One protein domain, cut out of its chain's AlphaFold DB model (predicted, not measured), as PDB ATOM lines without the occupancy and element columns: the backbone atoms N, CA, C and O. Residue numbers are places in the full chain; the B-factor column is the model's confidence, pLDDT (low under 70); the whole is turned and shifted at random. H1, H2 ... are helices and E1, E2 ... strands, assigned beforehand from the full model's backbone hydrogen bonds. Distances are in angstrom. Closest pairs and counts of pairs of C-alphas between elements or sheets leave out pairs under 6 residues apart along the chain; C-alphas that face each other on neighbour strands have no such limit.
ATOM      1  N   ALA A 250      -6.851 -58.978 -37.594       68.62
ATOM      2  CA  ALA A 250      -6.708 -57.792 -36.745       68.62
ATOM      3  C   ALA A 250      -6.306 -56.542 -37.555       68.62
ATOM      4  O   ALA A 250      -6.798 -55.438 -37.306       68.62
ATOM      5  N   ASN A 251      -5.442 -56.705 -38.562       65.56
ATOM      6  CA  ASN A 251      -5.090 -55.619 -39.477       65.56
ATOM      7  C   ASN A 251      -6.295 -55.166 -40.321       65.56
ATOM      8  O   ASN A 251      -6.526 -53.967 -40.459       65.56
ATOM      9  N   ASN A 252      -7.113 -56.089 -40.827       71.38
ATOM     10  CA  ASN A 252      -8.329 -55.748 -41.574       71.38
ATOM     11  C   ASN A 252      -9.381 -55.036 -40.699       71.38
ATOM     12  O   ASN A 252     -10.056 -54.104 -41.155       71.38
ATOM     13  N   ASP A 253      -9.489 -55.418 -39.426       72.19
ATOM     14  CA  ASP A 253     -10.366 -54.756 -38.458       72.19
ATOM     15  C   ASP A 253      -9.899 -53.326 -38.164       72.19
ATOM     16  O   ASP A 253     -10.707 -52.394 -38.171       72.19
ATOM     17  N   THR A 254      -8.594 -53.117 -37.953       68.50
ATOM     18  CA  THR A 254      -8.041 -51.761 -37.764       68.50
ATOM     19  C   THR A 254      -8.241 -50.877 -38.995       68.50
ATOM     20  O   THR A 254      -8.637 -49.718 -38.852       68.50
ATOM     21  N   LEU A 255      -8.079 -51.429 -40.201       64.50
ATOM     22  CA  LEU A 255      -8.416 -50.770 -41.466       64.50
ATOM     23  C   LEU A 255      -9.882 -50.322 -41.512       64.50
ATOM     24  O   LEU A 255     -10.182 -49.168 -41.824       64.50
ATOM     25  N   SER A 256     -10.795 -51.218 -41.143       70.75
ATOM     26  CA  SER A 256     -12.233 -50.939 -41.119       70.75
ATOM     27  C   SER A 256     -12.593 -49.858 -40.093       70.75
ATOM     28  O   SER A 256     -13.419 -48.984 -40.367       70.75
ATOM     29  N   GLN A 257     -11.943 -49.862 -38.924       71.44
ATOM     30  CA  GLN A 257     -12.110 -48.823 -37.903       71.44
ATOM     31  C   GLN A 257     -11.615 -47.456 -38.388       71.44
ATOM     32  O   GLN A 257     -12.302 -46.453 -38.191       71.44
ATOM     33  N   LEU A 258     -10.459 -47.406 -39.057       66.88
ATOM     34  CA  LEU A 258      -9.901 -46.167 -39.602       66.88
ATOM     35  C   LEU A 258     -10.767 -45.600 -40.730       66.88
ATOM     36  O   LEU A 258     -11.085 -44.411 -40.708       66.88
ATOM     37  N   ALA A 259     -11.244 -46.446 -41.647       66.81
ATOM     38  CA  ALA A 259     -12.228 -46.046 -42.654       66.81
ATOM     39  C   ALA A 259     -13.508 -45.481 -42.003       66.81
ATOM     40  O   ALA A 259     -14.058 -44.472 -42.453       66.81
ATOM     41  N   GLY A 260     -13.944 -46.076 -40.886       71.31
ATOM     42  CA  GLY A 260     -15.030 -45.556 -40.056       71.31
ATOM     43  C   GLY A 260     -14.751 -44.159 -39.489       71.31
ATOM     44  O   GLY A 260     -15.622 -43.292 -39.562       71.31
ATOM     45  N   LEU A 261     -13.541 -43.910 -38.972       73.31
ATOM     46  CA  LEU A 261     -13.135 -42.599 -38.447       73.31
ATOM     47  C   LEU A 261     -13.111 -41.512 -39.525       73.31
ATOM     48  O   LEU A 261     -13.484 -40.376 -39.244       73.31
ATOM     49  N   ILE A 262     -12.729 -41.848 -40.757       70.50
ATOM     50  CA  ILE A 262     -12.726 -40.905 -41.884       70.50
ATOM     51  C   ILE A 262     -14.148 -40.532 -42.292       70.50
ATOM     52  O   ILE A 262     -14.442 -39.355 -42.495       70.50
ATOM     53  N   ARG A 263     -15.060 -41.509 -42.332       74.06
ATOM     54  CA  ARG A 263     -16.483 -41.220 -42.549       74.06
ATOM     55  C   ARG A 263     -17.024 -40.300 -41.456       74.06
ATOM     56  O   ARG A 263     -17.654 -39.298 -41.764       74.06
ATOM     57  N   ILE A 264     -16.688 -40.579 -40.194       78.06
ATOM     58  CA  ILE A 264     -17.048 -39.712 -39.063       78.06
ATOM     59  C   ILE A 264     -16.445 -38.308 -39.231       78.06
ATOM     60  O   ILE A 264     -17.111 -37.320 -38.936       78.06
ATOM     61  N   ALA A 265     -15.207 -38.184 -39.714       76.44
ATOM     62  CA  ALA A 265     -14.576 -36.895 -39.982       76.44
ATOM     63  C   ALA A 265     -15.295 -36.111 -41.093       76.44
ATOM     64  O   ALA A 265     -15.514 -34.910 -40.934       76.44
ATOM     65  N   HIS A 266     -15.713 -36.784 -42.168       78.00
ATOM     66  CA  HIS A 266     -16.509 -36.187 -43.240       78.00
ATOM     67  C   HIS A 266     -17.873 -35.710 -42.726       78.00
ATOM     68  O   HIS A 266     -18.227 -34.542 -42.891       78.00
ATOM     69  N   ASP A 267     -18.583 -36.573 -41.996       80.12
ATOM     70  CA  ASP A 267     -19.880 -36.256 -41.397       80.12
ATOM     71  C   ASP A 267     -19.771 -35.072 -40.421       80.12
ATOM     72  O   ASP A 267     -20.654 -34.208 -40.369       80.12
ATOM     73  N   ASN A 268     -18.679 -35.012 -39.653       82.50
ATOM     74  CA  ASN A 268     -18.379 -33.922 -38.727       82.50
ATOM     75  C   ASN A 268     -18.098 -32.603 -39.457       82.50
ATOM     76  O   ASN A 268     -18.610 -31.563 -39.040       82.50
ATOM     77  N   LEU A 269     -17.326 -32.623 -40.547       81.56
ATOM     78  CA  LEU A 269     -17.066 -31.427 -41.350       81.56
ATOM     79  C   LEU A 269     -18.364 -30.895 -41.976       81.56
ATOM     80  O   LEU A 269     -18.646 -29.701 -41.883       81.56
ATOM     81  N   GLU A 270     -19.208 -31.785 -42.500       83.19
ATOM     82  CA  GLU A 270     -20.524 -31.433 -43.039       83.19
ATOM     83  C   GLU A 270     -21.459 -30.870 -41.949       83.19
ATOM     84  O   GLU A 270     -22.245 -29.947 -42.179       83.19
ATOM     85  N   ALA A 271     -21.386 -31.399 -40.719       82.62
ATOM     86  CA  ALA A 271     -22.121 -30.853 -39.574       82.62
ATOM     87  C   ALA A 271     -21.683 -29.439 -39.221       82.62
ATOM     88  O   ALA A 271     -22.528 -28.575 -38.976       82.62
ATOM     89  N   LEU A 272     -20.374 -29.207 -39.213       84.31
ATOM     90  CA  LEU A 272     -19.807 -27.900 -38.946       84.31
ATOM     91  C   LEU A 272     -20.214 -26.902 -40.034       84.31
ATOM     92  O   LEU A 272     -20.696 -25.820 -39.706       84.31
ATOM     93  N   GLU A 273     -20.129 -27.280 -41.312       84.81
ATOM     94  CA  GLU A 273     -20.566 -26.438 -42.429       84.81
ATOM     95  C   GLU A 273     -22.057 -26.089 -42.331       84.81
ATOM     96  O   GLU A 273     -22.436 -24.929 -42.495       84.81
ATOM     97  N   ARG A 274     -22.906 -27.055 -41.968       84.25
ATOM     98  CA  ARG A 274     -24.346 -26.831 -41.778       84.25
ATOM     99  C   ARG A 274     -24.653 -25.843 -40.654       84.25
ATOM    100  O   ARG A 274     -25.568 -25.034 -40.796       84.25
ATOM    101  N   VAL A 275     -23.917 -25.903 -39.544       84.06
ATOM    102  CA  VAL A 275     -24.051 -24.934 -38.442       84.06
ATOM    103  C   VAL A 275     -23.587 -23.551 -38.894       84.06
ATOM    104  O   VAL A 275     -24.301 -22.570 -38.693       84.06
ATOM    105  N   MET A 276     -22.448 -23.477 -39.581       84.44
ATOM    106  CA  MET A 276     -21.901 -22.230 -40.117       84.44
ATOM    107  C   MET A 276     -22.814 -21.595 -41.182       84.44
ATOM    108  O   MET A 276     -22.933 -20.374 -41.245       84.44
ATOM    109  N   ALA A 277     -23.504 -22.395 -42.002       84.81
ATOM    110  CA  ALA A 277     -24.398 -21.926 -43.064       84.81
ATOM    111  C   ALA A 277     -25.652 -21.198 -42.552       84.81
ATOM    112  O   ALA A 277     -26.250 -20.427 -43.302       84.81
ATOM    113  N   ARG A 278     -26.033 -21.385 -41.279       82.88
ATOM    114  CA  ARG A 278     -27.160 -20.670 -40.652       82.88
ATOM    115  C   ARG A 278     -26.898 -19.167 -40.495       82.88
ATOM    116  O   ARG A 278     -27.845 -18.412 -40.302       82.88
ATOM    117  N   TYR A 279     -25.637 -18.742 -40.598       83.25
ATOM    118  CA  TYR A 279     -25.194 -17.377 -40.317       83.25
ATOM    119  C   TYR A 279     -24.313 -16.845 -41.460       83.25
ATOM    120  O   TYR A 279     -23.086 -16.906 -41.382       83.25
ATOM    121  N   PRO A 280     -24.909 -16.340 -42.557       77.75
ATOM    122  CA  PRO A 280     -24.163 -15.935 -43.753       77.75
ATOM    123  C   PRO A 280     -23.170 -14.791 -43.498       77.75
ATOM    124  O   PRO A 280     -22.099 -14.779 -44.107       77.75
ATOM    125  N   ASP A 281     -23.497 -13.899 -42.562       76.62
ATOM    126  CA  ASP A 281     -22.757 -12.670 -42.259       76.62
ATOM    127  C   ASP A 281     -21.736 -12.816 -41.115       76.62
ATOM    128  O   ASP A 281     -21.027 -11.859 -40.801       76.62
ATOM    129  N   GLY A 282     -21.626 -14.010 -40.518       76.56
ATOM    130  CA  GLY A 282     -20.842 -14.291 -39.310       76.56
ATOM    131  C   GLY A 282     -20.440 -15.766 -39.207       76.56
ATOM    132  O   GLY A 282     -20.895 -16.483 -38.303       76.56
ATOM    133  N   ARG A 283     -19.616 -16.236 -40.156       83.25
ATOM    134  CA  ARG A 283     -19.208 -17.648 -40.273       83.25
ATOM    135  C   ARG A 283     -17.746 -17.854 -40.641       83.25
ATOM    136  O   ARG A 283     -17.114 -17.012 -41.281       83.25
ATOM    137  N   PHE A 284     -17.251 -19.036 -40.290       86.00
ATOM    138  CA  PHE A 284     -15.982 -19.565 -40.770       86.00
ATOM    139  C   PHE A 284     -16.217 -20.510 -41.949       86.00
ATOM    140  O   PHE A 284     -17.149 -21.309 -41.951       86.00
ATOM    141  N   PHE A 285     -15.343 -20.421 -42.940       84.00
ATOM    142  CA  PHE A 285     -15.201 -21.369 -44.031       84.00
ATOM    143  C   PHE A 285     -13.937 -22.169 -43.771       84.00
ATOM    144  O   PHE A 285     -12.832 -21.613 -43.791       84.00
ATOM    145  N   ILE A 286     -14.123 -23.455 -43.524       83.50
ATOM    146  CA  ILE A 286     -13.044 -24.410 -43.316       83.50
ATOM    147  C   ILE A 286     -13.004 -25.269 -44.568       83.50
ATOM    148  O   ILE A 286     -13.946 -26.006 -44.845       83.50
ATOM    149  N   SER A 287     -11.939 -25.122 -45.343       76.94
ATOM    150  CA  SER A 287     -11.654 -25.984 -46.483       76.94
ATOM    151  C   SER A 287     -10.558 -26.942 -46.051       76.94
ATOM    152  O   SER A 287      -9.469 -26.500 -45.692       76.94
ATOM    153  N   ALA A 288     -10.875 -28.228 -46.020       76.94
ATOM    154  CA  ALA A 288      -9.925 -29.298 -45.771       76.94
ATOM    155  C   ALA A 288     -10.233 -30.411 -46.768       76.94
ATOM    156  O   ALA A 288     -11.365 -30.899 -46.810       76.94
ATOM    157  N   ASP A 289      -9.242 -30.784 -47.569       75.19
ATOM    158  CA  ASP A 289      -9.371 -31.914 -48.474       75.19
ATOM    159  C   ASP A 289      -9.142 -33.182 -47.654       75.19
ATOM    160  O   ASP A 289      -8.064 -33.401 -47.096       75.19
ATOM    161  N   ILE A 290     -10.189 -33.997 -47.531       72.56
ATOM    162  CA  ILE A 290     -10.096 -35.305 -46.886       72.56
ATOM    163  C   ILE A 290      -9.580 -36.288 -47.932       72.56
ATOM    164  O   ILE A 290     -10.129 -36.383 -49.031       72.56
ATOM    165  N   VAL A 291      -8.514 -37.003 -47.590       72.62
ATOM    166  CA  VAL A 291      -7.881 -37.982 -48.478       72.62
ATOM    167  C   VAL A 291      -8.878 -39.073 -48.909       72.62
ATOM    168  O   VAL A 291      -9.709 -39.508 -48.112       72.62
ATOM    169  N   SER A 292      -8.806 -39.511 -50.175       69.06
ATOM    170  CA  SER A 292      -9.658 -40.589 -50.703       69.06
ATOM    171  C   SER A 292      -9.313 -41.946 -50.082       69.06
ATOM    172  O   SER A 292      -8.187 -42.171 -49.633       69.06
ATOM    173  N   VAL A 293     -10.277 -42.871 -50.072       67.00
ATOM    174  CA  VAL A 293     -10.149 -44.199 -49.441       67.00
ATOM    175  C   VAL A 293      -8.945 -44.983 -49.985       67.00
ATOM    176  O   VAL A 293      -8.267 -45.679 -49.234       67.00
ATOM    177  N   GLU A 294      -8.622 -44.819 -51.265       67.94
ATOM    178  CA  GLU A 294      -7.497 -45.480 -51.935       67.94
ATOM    179  C   GLU A 294      -6.151 -44.941 -51.443       67.94
ATOM    180  O   GLU A 294      -5.239 -45.702 -51.134       67.94
ATOM    181  N   ARG A 295      -6.037 -43.619 -51.293       69.44
ATOM    182  CA  ARG A 295      -4.812 -42.971 -50.813       69.44
ATOM    183  C   ARG A 295      -4.600 -43.184 -49.308       69.44
ATOM    184  O   ARG A 295      -3.476 -43.100 -48.823       69.44
ATOM    185  N   ILE A 296      -5.659 -43.523 -48.575       67.38
ATOM    186  CA  ILE A 296      -5.591 -43.959 -47.174       67.38
ATOM    187  C   ILE A 296      -5.009 -45.367 -47.047       67.38
ATOM    188  O   ILE A 296      -4.261 -45.606 -46.102       67.38
ATOM    189  N   ALA A 297      -5.313 -46.278 -47.976       67.50
ATOM    190  CA  ALA A 297      -4.697 -47.605 -47.980       67.50
ATOM    191  C   ALA A 297      -3.170 -47.496 -48.109       67.50
ATOM    192  O   ALA A 297      -2.446 -48.132 -47.352       67.50
ATOM    193  N   GLU A 298      -2.690 -46.595 -48.970       75.31
ATOM    194  CA  GLU A 298      -1.261 -46.289 -49.106       75.31
ATOM    195  C   GLU A 298      -0.674 -45.664 -47.828       75.31
ATOM    196  O   GLU A 298       0.369 -46.095 -47.348       75.31
ATOM    197  N   ILE A 299      -1.368 -44.695 -47.214       74.88
ATOM    198  CA  ILE A 299      -0.942 -44.111 -45.929       74.88
ATOM    199  C   ILE A 299      -0.888 -45.177 -44.825       74.88
ATOM    200  O   ILE A 299      -0.062 -45.077 -43.919       74.88
ATOM    201  N   LEU A 300      -1.763 -46.181 -44.875       69.50
ATOM    202  CA  LEU A 300      -1.788 -47.258 -43.899       69.50
ATOM    203  C   LEU A 300      -0.665 -48.271 -44.118       69.50
ATOM    204  O   LEU A 300      -0.069 -48.699 -43.135       69.50
ATOM    205  N   ASP A 301      -0.359 -48.627 -45.364       73.75
ATOM    206  CA  ASP A 301       0.800 -49.467 -45.671       73.75
ATOM    207  C   ASP A 301       2.098 -48.774 -45.227       73.75
ATOM    208  O   ASP A 301       2.904 -49.383 -44.521       73.75
ATOM    209  N   ASP A 302       2.235 -47.470 -45.482       77.12
ATOM    210  CA  ASP A 302       3.349 -46.664 -44.966       77.12
ATOM    211  C   ASP A 302       3.389 -46.649 -43.425       77.12
ATOM    212  O   ASP A 302       4.451 -46.757 -42.806       77.12
ATOM    213  N   LEU A 303       2.231 -46.506 -42.768       74.12
ATOM    214  CA  LEU A 303       2.143 -46.534 -41.304       74.12
ATOM    215  C   LEU A 303       2.447 -47.918 -40.737       74.12
ATOM    216  O   LEU A 303       2.999 -48.017 -39.644       74.12
ATOM    217  N   LYS A 304       2.105 -48.981 -41.458       73.00
ATOM    218  CA  LYS A 304       2.419 -50.354 -41.083       73.00
ATOM    219  C   LYS A 304       3.923 -50.582 -41.137       73.00
ATOM    220  O   LYS A 304       4.465 -51.102 -40.165       73.00
ATOM    221  N   GLU A 305       4.598 -50.141 -42.196       79.12
ATOM    222  CA  GLU A 305       6.063 -50.194 -42.272       79.12
ATOM    223  C   GLU A 305       6.715 -49.406 -41.129       79.12
ATOM    224  O   GLU A 305       7.644 -49.890 -40.479       79.12
ATOM    225  N   GLU A 306       6.184 -48.222 -40.813       76.12
ATOM    226  CA  GLU A 306       6.670 -47.393 -39.711       76.12
ATOM    227  C   GLU A 306       6.462 -48.062 -38.339       76.12
ATOM    228  O   GLU A 306       7.364 -48.082 -37.497       76.12
ATOM    229  N   VAL A 307       5.299 -48.675 -38.108       71.25
ATOM    230  CA  VAL A 307       4.992 -49.408 -36.871       71.25
ATOM    231  C   VAL A 307       5.805 -50.696 -36.762       71.25
ATOM    232  O   VAL A 307       6.263 -51.030 -35.665       71.25
ATOM    233  N   GLU A 308       6.040 -51.412 -37.862       74.88
ATOM    234  CA  GLU A 308       6.924 -52.579 -37.903       74.88
ATOM    235  C   GLU A 308       8.373 -52.185 -37.603       74.88
ATOM    236  O   GLU A 308       9.040 -52.866 -36.816       74.88
ATOM    237  N   ARG A 309       8.840 -51.049 -38.137       77.94
ATOM    238  CA  ARG A 309      10.158 -50.477 -37.835       77.94
ATOM    239  C   ARG A 309      10.300 -50.160 -36.349       77.94
ATOM    240  O   ARG A 309      11.234 -50.648 -35.714       77.94
ATOM    241  N   VAL A 310       9.343 -49.436 -35.768       70.56
ATOM    242  CA  VAL A 310       9.340 -49.101 -34.332       70.56
ATOM    243  C   VAL A 310       9.247 -50.361 -33.464       70.56
ATOM    244  O   VAL A 310       9.965 -50.493 -32.475       70.56
ATOM    245  N   SER A 311       8.423 -51.334 -33.857       66.94
ATOM    246  CA  SER A 311       8.287 -52.614 -33.148       66.94
ATOM    247  C   SER A 311       9.574 -53.442 -33.195       66.94
ATOM    248  O   SER A 311       9.914 -54.125 -32.226       66.94
ATOM    249  N   ARG A 312      10.311 -53.388 -34.309       71.75
ATOM    250  CA  ARG A 312      11.614 -54.039 -34.466       71.75
ATOM    251  C   ARG A 312      12.685 -53.357 -33.615       71.75
ATOM    252  O   ARG A 312      13.391 -54.049 -32.886       71.75
ATOM    253  N   GLU A 313      12.733 -52.028 -33.607       72.50
ATOM    254  CA  GLU A 313      13.616 -51.259 -32.720       72.50
ATOM    255  C   GLU A 313      13.346 -51.560 -31.235       72.50
ATOM    256  O   GLU A 313      14.282 -51.706 -30.445       72.50
ATOM    257  N   SER A 314      12.081 -51.728 -30.839       63.53
ATOM    258  CA  SER A 314      11.711 -52.117 -29.472       63.53
ATOM    259  C   SER A 314      12.092 -53.563 -29.121       63.53
ATOM    260  O   SER A 314      12.447 -53.843 -27.972       63.53
ATOM    261  N   ARG A 315      12.099 -54.492 -30.092       65.62
ATOM    262  CA  ARG A 315      12.612 -55.867 -29.900       65.62
ATOM    263  C   ARG A 315      14.129 -55.901 -29.710       65.62
ATOM    264  O   ARG A 315      14.628 -56.739 -28.961       65.62
ATOM    265  N   GLU A 316      14.852 -54.992 -30.356       68.56
ATOM    266  CA  GLU A 316      16.315 -54.902 -30.290       68.56
ATOM    267  C   GLU A 316      16.816 -54.241 -28.985       68.56
ATOM    268  O   GLU A 316      17.947 -54.491 -28.553       68.56
ATOM    269  N   ARG A 317      15.967 -53.481 -28.273       66.75
ATOM    270  CA  ARG A 317      16.284 -52.907 -26.951       66.75
ATOM    271  C   ARG A 317      16.351 -53.992 -25.867       66.75
ATOM    272  O   ARG A 317      15.346 -54.429 -25.307       66.75
ATOM    273  N   LYS A 318      17.564 -54.435 -25.527       51.19
ATOM    274  CA  LYS A 318      17.837 -55.336 -24.391       51.19
ATOM    275  C   LYS A 318      17.927 -54.527 -23.086       51.19
ATOM    276  O   LYS A 318      18.872 -53.768 -22.920       51.19
ATOM    277  N   GLY A 319      16.982 -54.698 -22.151       57.97
ATOM    278  CA  GLY A 319      17.139 -54.167 -20.782       57.97
ATOM    279  C   GLY A 319      15.901 -54.159 -19.875       57.97
ATOM    280  O   GLY A 319      16.033 -54.359 -18.677       57.97
ATOM    281  N   GLU A 320      14.689 -53.985 -20.408       56.81
ATOM    282  CA  GLU A 320      13.480 -53.784 -19.579       56.81
ATOM    283  C   GLU A 320      12.629 -55.052 -19.371       56.81
ATOM    284  O   GLU A 320      12.726 -56.012 -20.136       56.81
ATOM    285  N   SER A 321      11.753 -55.078 -18.367       61.09
ATOM    286  CA  SER A 321      10.832 -56.200 -18.142       61.09
ATOM    287  C   SER A 321       9.791 -56.315 -19.272       61.09
ATOM    288  O   SER A 321       9.238 -55.317 -19.739       61.09
ATOM    289  N   ALA A 322       9.488 -57.543 -19.715       61.81
ATOM    290  CA  ALA A 322       8.643 -57.815 -20.891       61.81
ATOM    291  C   ALA A 322       7.232 -57.188 -20.828       61.81
ATOM    292  O   ALA A 322       6.620 -56.921 -21.862       61.81
ATOM    293  N   ARG A 323       6.718 -56.938 -19.617       57.69
ATOM    294  CA  ARG A 323       5.392 -56.348 -19.384       57.69
ATOM    295  C   ARG A 323       5.394 -54.818 -19.470       57.69
ATOM    296  O   ARG A 323       4.433 -54.261 -19.978       57.69
ATOM    297  N   SER A 324       6.470 -54.158 -19.030       62.28
ATOM    298  CA  SER A 324       6.614 -52.696 -19.121       62.28
ATOM    299  C   SER A 324       6.869 -52.243 -20.561       62.28
ATOM    300  O   SER A 324       6.294 -51.245 -20.993       62.28
ATOM    301  N   ARG A 325       7.651 -53.026 -21.324       62.75
ATOM    302  CA  ARG A 325       7.912 -52.766 -22.751       62.75
ATOM    303  C   ARG A 325       6.624 -52.742 -23.570       62.75
ATOM    304  O   ARG A 325       6.354 -51.758 -24.240       62.75
ATOM    305  N   ARG A 326       5.770 -53.770 -23.432       62.34
ATOM    306  CA  ARG A 326       4.514 -53.877 -24.201       62.34
ATOM    307  C   ARG A 326       3.602 -52.659 -24.031       62.34
ATOM    308  O   ARG A 326       3.112 -52.142 -25.025       62.34
ATOM    309  N   THR A 327       3.398 -52.184 -22.804       63.91
ATOM    310  CA  THR A 327       2.475 -51.067 -22.544       63.91
ATOM    311  C   THR A 327       3.023 -49.722 -23.042       63.91
ATOM    312  O   THR A 327       2.267 -48.903 -23.571       63.91
ATOM    313  N   GLN A 328       4.332 -49.479 -22.900       67.50
ATOM    314  CA  GLN A 328       4.965 -48.267 -23.436       67.50
ATOM    315  C   GLN A 328       5.029 -48.280 -24.965       67.50
ATOM    316  O   GLN A 328       4.721 -47.263 -25.587       67.50
ATOM    317  N   ASP A 329       5.356 -49.427 -25.561       67.44
ATOM    318  CA  ASP A 329       5.376 -49.609 -27.012       67.44
ATOM    319  C   ASP A 329       3.983 -49.380 -27.607       67.44
ATOM    320  O   ASP A 329       3.840 -48.621 -28.561       67.44
ATOM    321  N   GLU A 330       2.935 -49.938 -26.996       70.56
ATOM    322  CA  GLU A 330       1.556 -49.751 -27.454       70.56
ATOM    323  C   GLU A 330       1.115 -48.280 -27.376       70.56
ATOM    324  O   GLU A 330       0.464 -47.766 -28.287       70.56
ATOM    325  N   THR A 331       1.502 -47.567 -26.314       73.75
ATOM    326  CA  THR A 331       1.188 -46.136 -26.157       73.75
ATOM    327  C   THR A 331       1.918 -45.292 -27.201       73.75
ATOM    328  O   THR A 331       1.321 -44.403 -27.810       73.75
ATOM    329  N   ARG A 332       3.195 -45.600 -27.455       72.88
ATOM    330  CA  ARG A 332       4.029 -44.899 -28.437       72.88
ATOM    331  C   ARG A 332       3.544 -45.138 -29.865       72.88
ATOM    332  O   ARG A 332       3.417 -44.180 -30.622       72.88
ATOM    333  N   VAL A 333       3.204 -46.381 -30.205       71.12
ATOM    334  CA  VAL A 333       2.605 -46.749 -31.497       71.12
ATOM    335  C   VAL A 333       1.280 -46.015 -31.703       71.12
ATOM    336  O   VAL A 333       1.084 -45.395 -32.744       71.12
ATOM    337  N   LYS A 334       0.397 -45.985 -30.694       70.25
ATOM    338  CA  LYS A 334      -0.871 -45.234 -30.766       70.25
ATOM    339  C   LYS A 334      -0.663 -43.737 -30.994       70.25
ATOM    340  O   LYS A 334      -1.466 -43.120 -31.691       70.25
ATOM    341  N   GLN A 335       0.374 -43.147 -30.405       73.69
ATOM    342  CA  GLN A 335       0.668 -41.727 -30.564       73.69
ATOM    343  C   GLN A 335       1.221 -41.410 -31.958       73.69
ATOM    344  O   GLN A 335       0.701 -40.516 -32.613       73.69
ATOM    345  N   ILE A 336       2.168 -42.211 -32.460       72.44
ATOM    346  CA  ILE A 336       2.699 -42.083 -33.828       72.44
ATOM    347  C   ILE A 336       1.586 -42.254 -34.865       72.44
ATOM    348  O   ILE A 336       1.486 -41.452 -35.793       72.44
ATOM    349  N   LEU A 337       0.726 -43.265 -34.685       68.62
ATOM    350  CA  LEU A 337      -0.435 -43.489 -35.544       68.62
ATOM    351  C   LEU A 337      -1.360 -42.273 -35.537       68.62
ATOM    352  O   LEU A 337      -1.740 -41.794 -36.599       68.62
ATOM    353  N   ARG A 338      -1.700 -41.750 -34.353       69.81
ATOM    354  CA  ARG A 338      -2.580 -40.585 -34.220       69.81
ATOM    355  C   ARG A 338      -1.997 -39.348 -34.899       69.81
ATOM    356  O   ARG A 338      -2.705 -38.718 -35.676       69.81
ATOM    357  N   ASP A 339      -0.747 -39.012 -34.607       72.62
ATOM    358  CA  ASP A 339      -0.114 -37.792 -35.109       72.62
ATOM    359  C   ASP A 339       0.052 -37.864 -36.634       72.62
ATOM    360  O   ASP A 339      -0.333 -36.939 -37.349       72.62
ATOM    361  N   SER A 340       0.487 -39.020 -37.144       69.50
ATOM    362  CA  SER A 340       0.638 -39.247 -38.585       69.50
ATOM    363  C   SER A 340      -0.700 -39.266 -39.323       69.50
ATOM    364  O   SER A 340      -0.788 -38.761 -40.438       69.50
ATOM    365  N   LEU A 341      -1.758 -39.821 -38.721       68.94
ATOM    366  CA  LEU A 341      -3.102 -39.786 -39.304       68.94
ATOM    367  C   LEU A 341      -3.648 -38.359 -39.344       68.94
ATOM    368  O   LEU A 341      -4.166 -37.945 -40.373       68.94
ATOM    369  N   ILE A 342      -3.519 -37.585 -38.265       69.56
ATOM    370  CA  ILE A 342      -4.021 -36.202 -38.229       69.56
ATOM    371  C   ILE A 342      -3.329 -35.342 -39.292       69.56
ATOM    372  O   ILE A 342      -3.998 -34.565 -39.971       69.56
ATOM    373  N   GLU A 343      -2.018 -35.502 -39.462       70.12
ATOM    374  CA  GLU A 343      -1.236 -34.730 -40.429       70.12
ATOM    375  C   GLU A 343      -1.490 -35.158 -41.883       70.12
ATOM    376  O   GLU A 343      -1.484 -34.322 -42.784       70.12
ATOM    377  N   ARG A 344      -1.741 -36.452 -42.127       71.12
ATOM    378  CA  ARG A 344      -1.881 -36.998 -43.486       71.12
ATOM    379  C   ARG A 344      -3.320 -37.093 -43.988       71.12
ATOM    380  O   ARG A 344      -3.506 -37.154 -45.196       71.12
ATOM    381  N   VAL A 345      -4.328 -37.122 -43.111       72.38
ATOM    382  CA  VAL A 345      -5.750 -37.276 -43.497       72.38
ATOM    383  C   VAL A 345      -6.380 -35.955 -43.945       72.38
ATOM    384  O   VAL A 345      -7.264 -35.973 -44.803       72.38
ATOM    385  N   PHE A 346      -5.937 -34.820 -43.396       72.06
ATOM    386  CA  PHE A 346      -6.441 -33.496 -43.765       72.06
ATOM    387  C   PHE A 346      -5.384 -32.728 -44.555       72.06
ATOM    388  O   PHE A 346      -4.394 -32.255 -43.997       72.06
ATOM    389  N   LEU A 347      -5.607 -32.574 -45.858       75.25
ATOM    390  CA  LEU A 347      -4.714 -31.836 -46.743       75.25
ATOM    391  C   LEU A 347      -5.212 -30.401 -46.940       75.25
ATOM    392  O   LEU A 347      -6.411 -30.140 -47.049       75.25
ATOM    393  N   GLY A 348      -4.271 -29.454 -46.993       69.62
ATOM    394  CA  GLY A 348      -4.555 -28.081 -47.418       69.62
ATOM    395  C   GLY A 348      -5.521 -27.308 -46.516       69.62
ATOM    396  O   GLY A 348      -6.258 -26.465 -47.023       69.62
ATOM    397  N   THR A 349      -5.526 -27.570 -45.203       73.94
ATOM    398  CA  THR A 349      -6.451 -26.929 -44.258       73.94
ATOM    399  C   THR A 349      -6.328 -25.406 -44.299       73.94
ATOM    400  O   THR A 349      -5.338 -24.826 -43.848       73.94
ATOM    401  N   GLN A 350      -7.361 -24.745 -44.812       79.69
ATOM    402  CA  GLN A 350      -7.457 -23.291 -44.870       79.69
ATOM    403  C   GLN A 350      -8.708 -22.819 -44.144       79.69
ATOM    404  O   GLN A 350      -9.821 -23.281 -44.403       79.69
ATOM    405  N   VAL A 351      -8.520 -21.846 -43.252       83.31
ATOM    406  CA  VAL A 351      -9.614 -21.209 -42.523       83.31
ATOM    407  C   VAL A 351      -9.745 -19.766 -42.985       83.31
ATOM    408  O   VAL A 351      -8.813 -18.963 -42.907       83.31
ATOM    409  N   SER A 352     -10.935 -19.431 -43.462       85.94
ATOM    410  CA  SER A 352     -11.325 -18.064 -43.797       85.94
ATOM    411  C   SER A 352     -12.607 -17.703 -43.061       85.94
ATOM    412  O   SER A 352     -13.344 -18.583 -42.636       85.94
ATOM    413  N   PHE A 353     -12.877 -16.420 -42.870       86.75
ATOM    414  CA  PHE A 353     -14.050 -15.953 -42.144       86.75
ATOM    415  C   PHE A 353     -14.750 -14.826 -42.896       86.75
ATOM    416  O   PHE A 353     -14.153 -14.143 -43.731       86.75
ATOM    417  N   VAL A 354     -16.030 -14.648 -42.584       84.94
ATOM    418  CA  VAL A 354     -16.845 -13.490 -42.949       84.94
ATOM    419  C   VAL A 354     -17.470 -12.956 -41.669       84.94
ATOM    420  O   VAL A 354     -18.040 -13.724 -40.897       84.94
ATOM    421  N   ASN A 355     -17.335 -11.652 -41.442       81.69
ATOM    422  CA  ASN A 355     -18.018 -10.937 -40.368       81.69
ATOM    423  C   ASN A 355     -18.438  -9.552 -40.889       81.69
ATOM    424  O   ASN A 355     -17.590  -8.805 -41.378       81.69
ATOM    425  N   ALA A 356     -19.722  -9.201 -40.799       78.06
ATOM    426  CA  ALA A 356     -20.256  -7.942 -41.334       78.06
ATOM    427  C   ALA A 356     -19.554  -6.682 -40.787       78.06
ATOM    428  O   ALA A 356     -19.352  -5.718 -41.527       78.06
ATOM    429  N   GLY A 357     -19.128  -6.700 -39.520       70.50
ATOM    430  CA  GLY A 357     -18.419  -5.584 -38.886       70.50
ATOM    431  C   GLY A 357     -16.910  -5.551 -39.169       70.50
ATOM    432  O   GLY A 357     -16.242  -4.567 -38.856       70.50
ATOM    433  N   ILE A 358     -16.339  -6.600 -39.771       72.62
ATOM    434  CA  ILE A 358     -14.905  -6.699 -40.071       72.62
ATOM    435  C   ILE A 358     -14.711  -6.655 -41.589       72.62
ATOM    436  O   ILE A 358     -15.127  -7.555 -42.310       72.62
ATOM    437  N   HIS A 359     -14.050  -5.606 -42.090       67.25
ATOM    438  CA  HIS A 359     -13.750  -5.433 -43.523       67.25
ATOM    439  C   HIS A 359     -14.990  -5.504 -44.449       67.25
ATOM    440  O   HIS A 359     -14.884  -5.911 -45.609       67.25
TER     441      HIS A 359
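Overview. This is residues 250 to 359 of the 561 residues of an uncharacterized protein of Cupriavidus necator (UniProt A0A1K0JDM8). A long rod of two parts that overlap along its length: at one end the two-stranded antiparallel ribbon E1-E2 with residues 262 to 277 of helix H1 beside it, at the other a helical hairpin, H2 and H3, whose turn sticks out at residues 318 to 324, while the earlier part of H1 runs on past the ribbon and comes near the start of H2. The printed part has 110 residues, with three named helices and two named strands in the order H1, E1, H2, H3, E2, and is mostly helix and only just loose, close to extended: radius of gyration of the C-alphas 19.4 A, spans 63 by 28 by 20 A.

Along the chain. H1, residues 250 to 277, 40.5 A, begins at C-alpha 250 (-6.708, -57.792, -36.745). E1 is 282 to 290, 24.8 A; H2 293 to 316, 34.4 A; H3 322 to 345, 33.8 A. E2, 346 to 355, 25.6 A, ends at C-alpha 355 (-18.018, -10.937, -40.368).

Arrangement. The closest C-alphas of H1 and E1, Met 276 and Arg 283, are 5.3 A apart. E1 and E2 are antiparallel at 169 degrees; N 285 and O 352, 2.7 A, are within hydrogen-bond range. H1 and H2 are close but not clearly touching, closest C-alphas Ala 259 and Val 293, 7.3 A. H2 and H3 touch, closest C-alphas Val 307 and Val 333, 6.5 A, a shallow tilt of 28 degrees, opposite ways. Every O i to N i+4 pair is within range in H1 and H2, 18 of 20 in H3.

Size, cuts and confidence. The farthest C-alphas, Lys 318 and Gly 357, are 63.2 A apart. The printed part has no cut; its four links are tight. Mean pLDDT of the printed part is 73.1, with 37 residues under 70, among them 314 to 329.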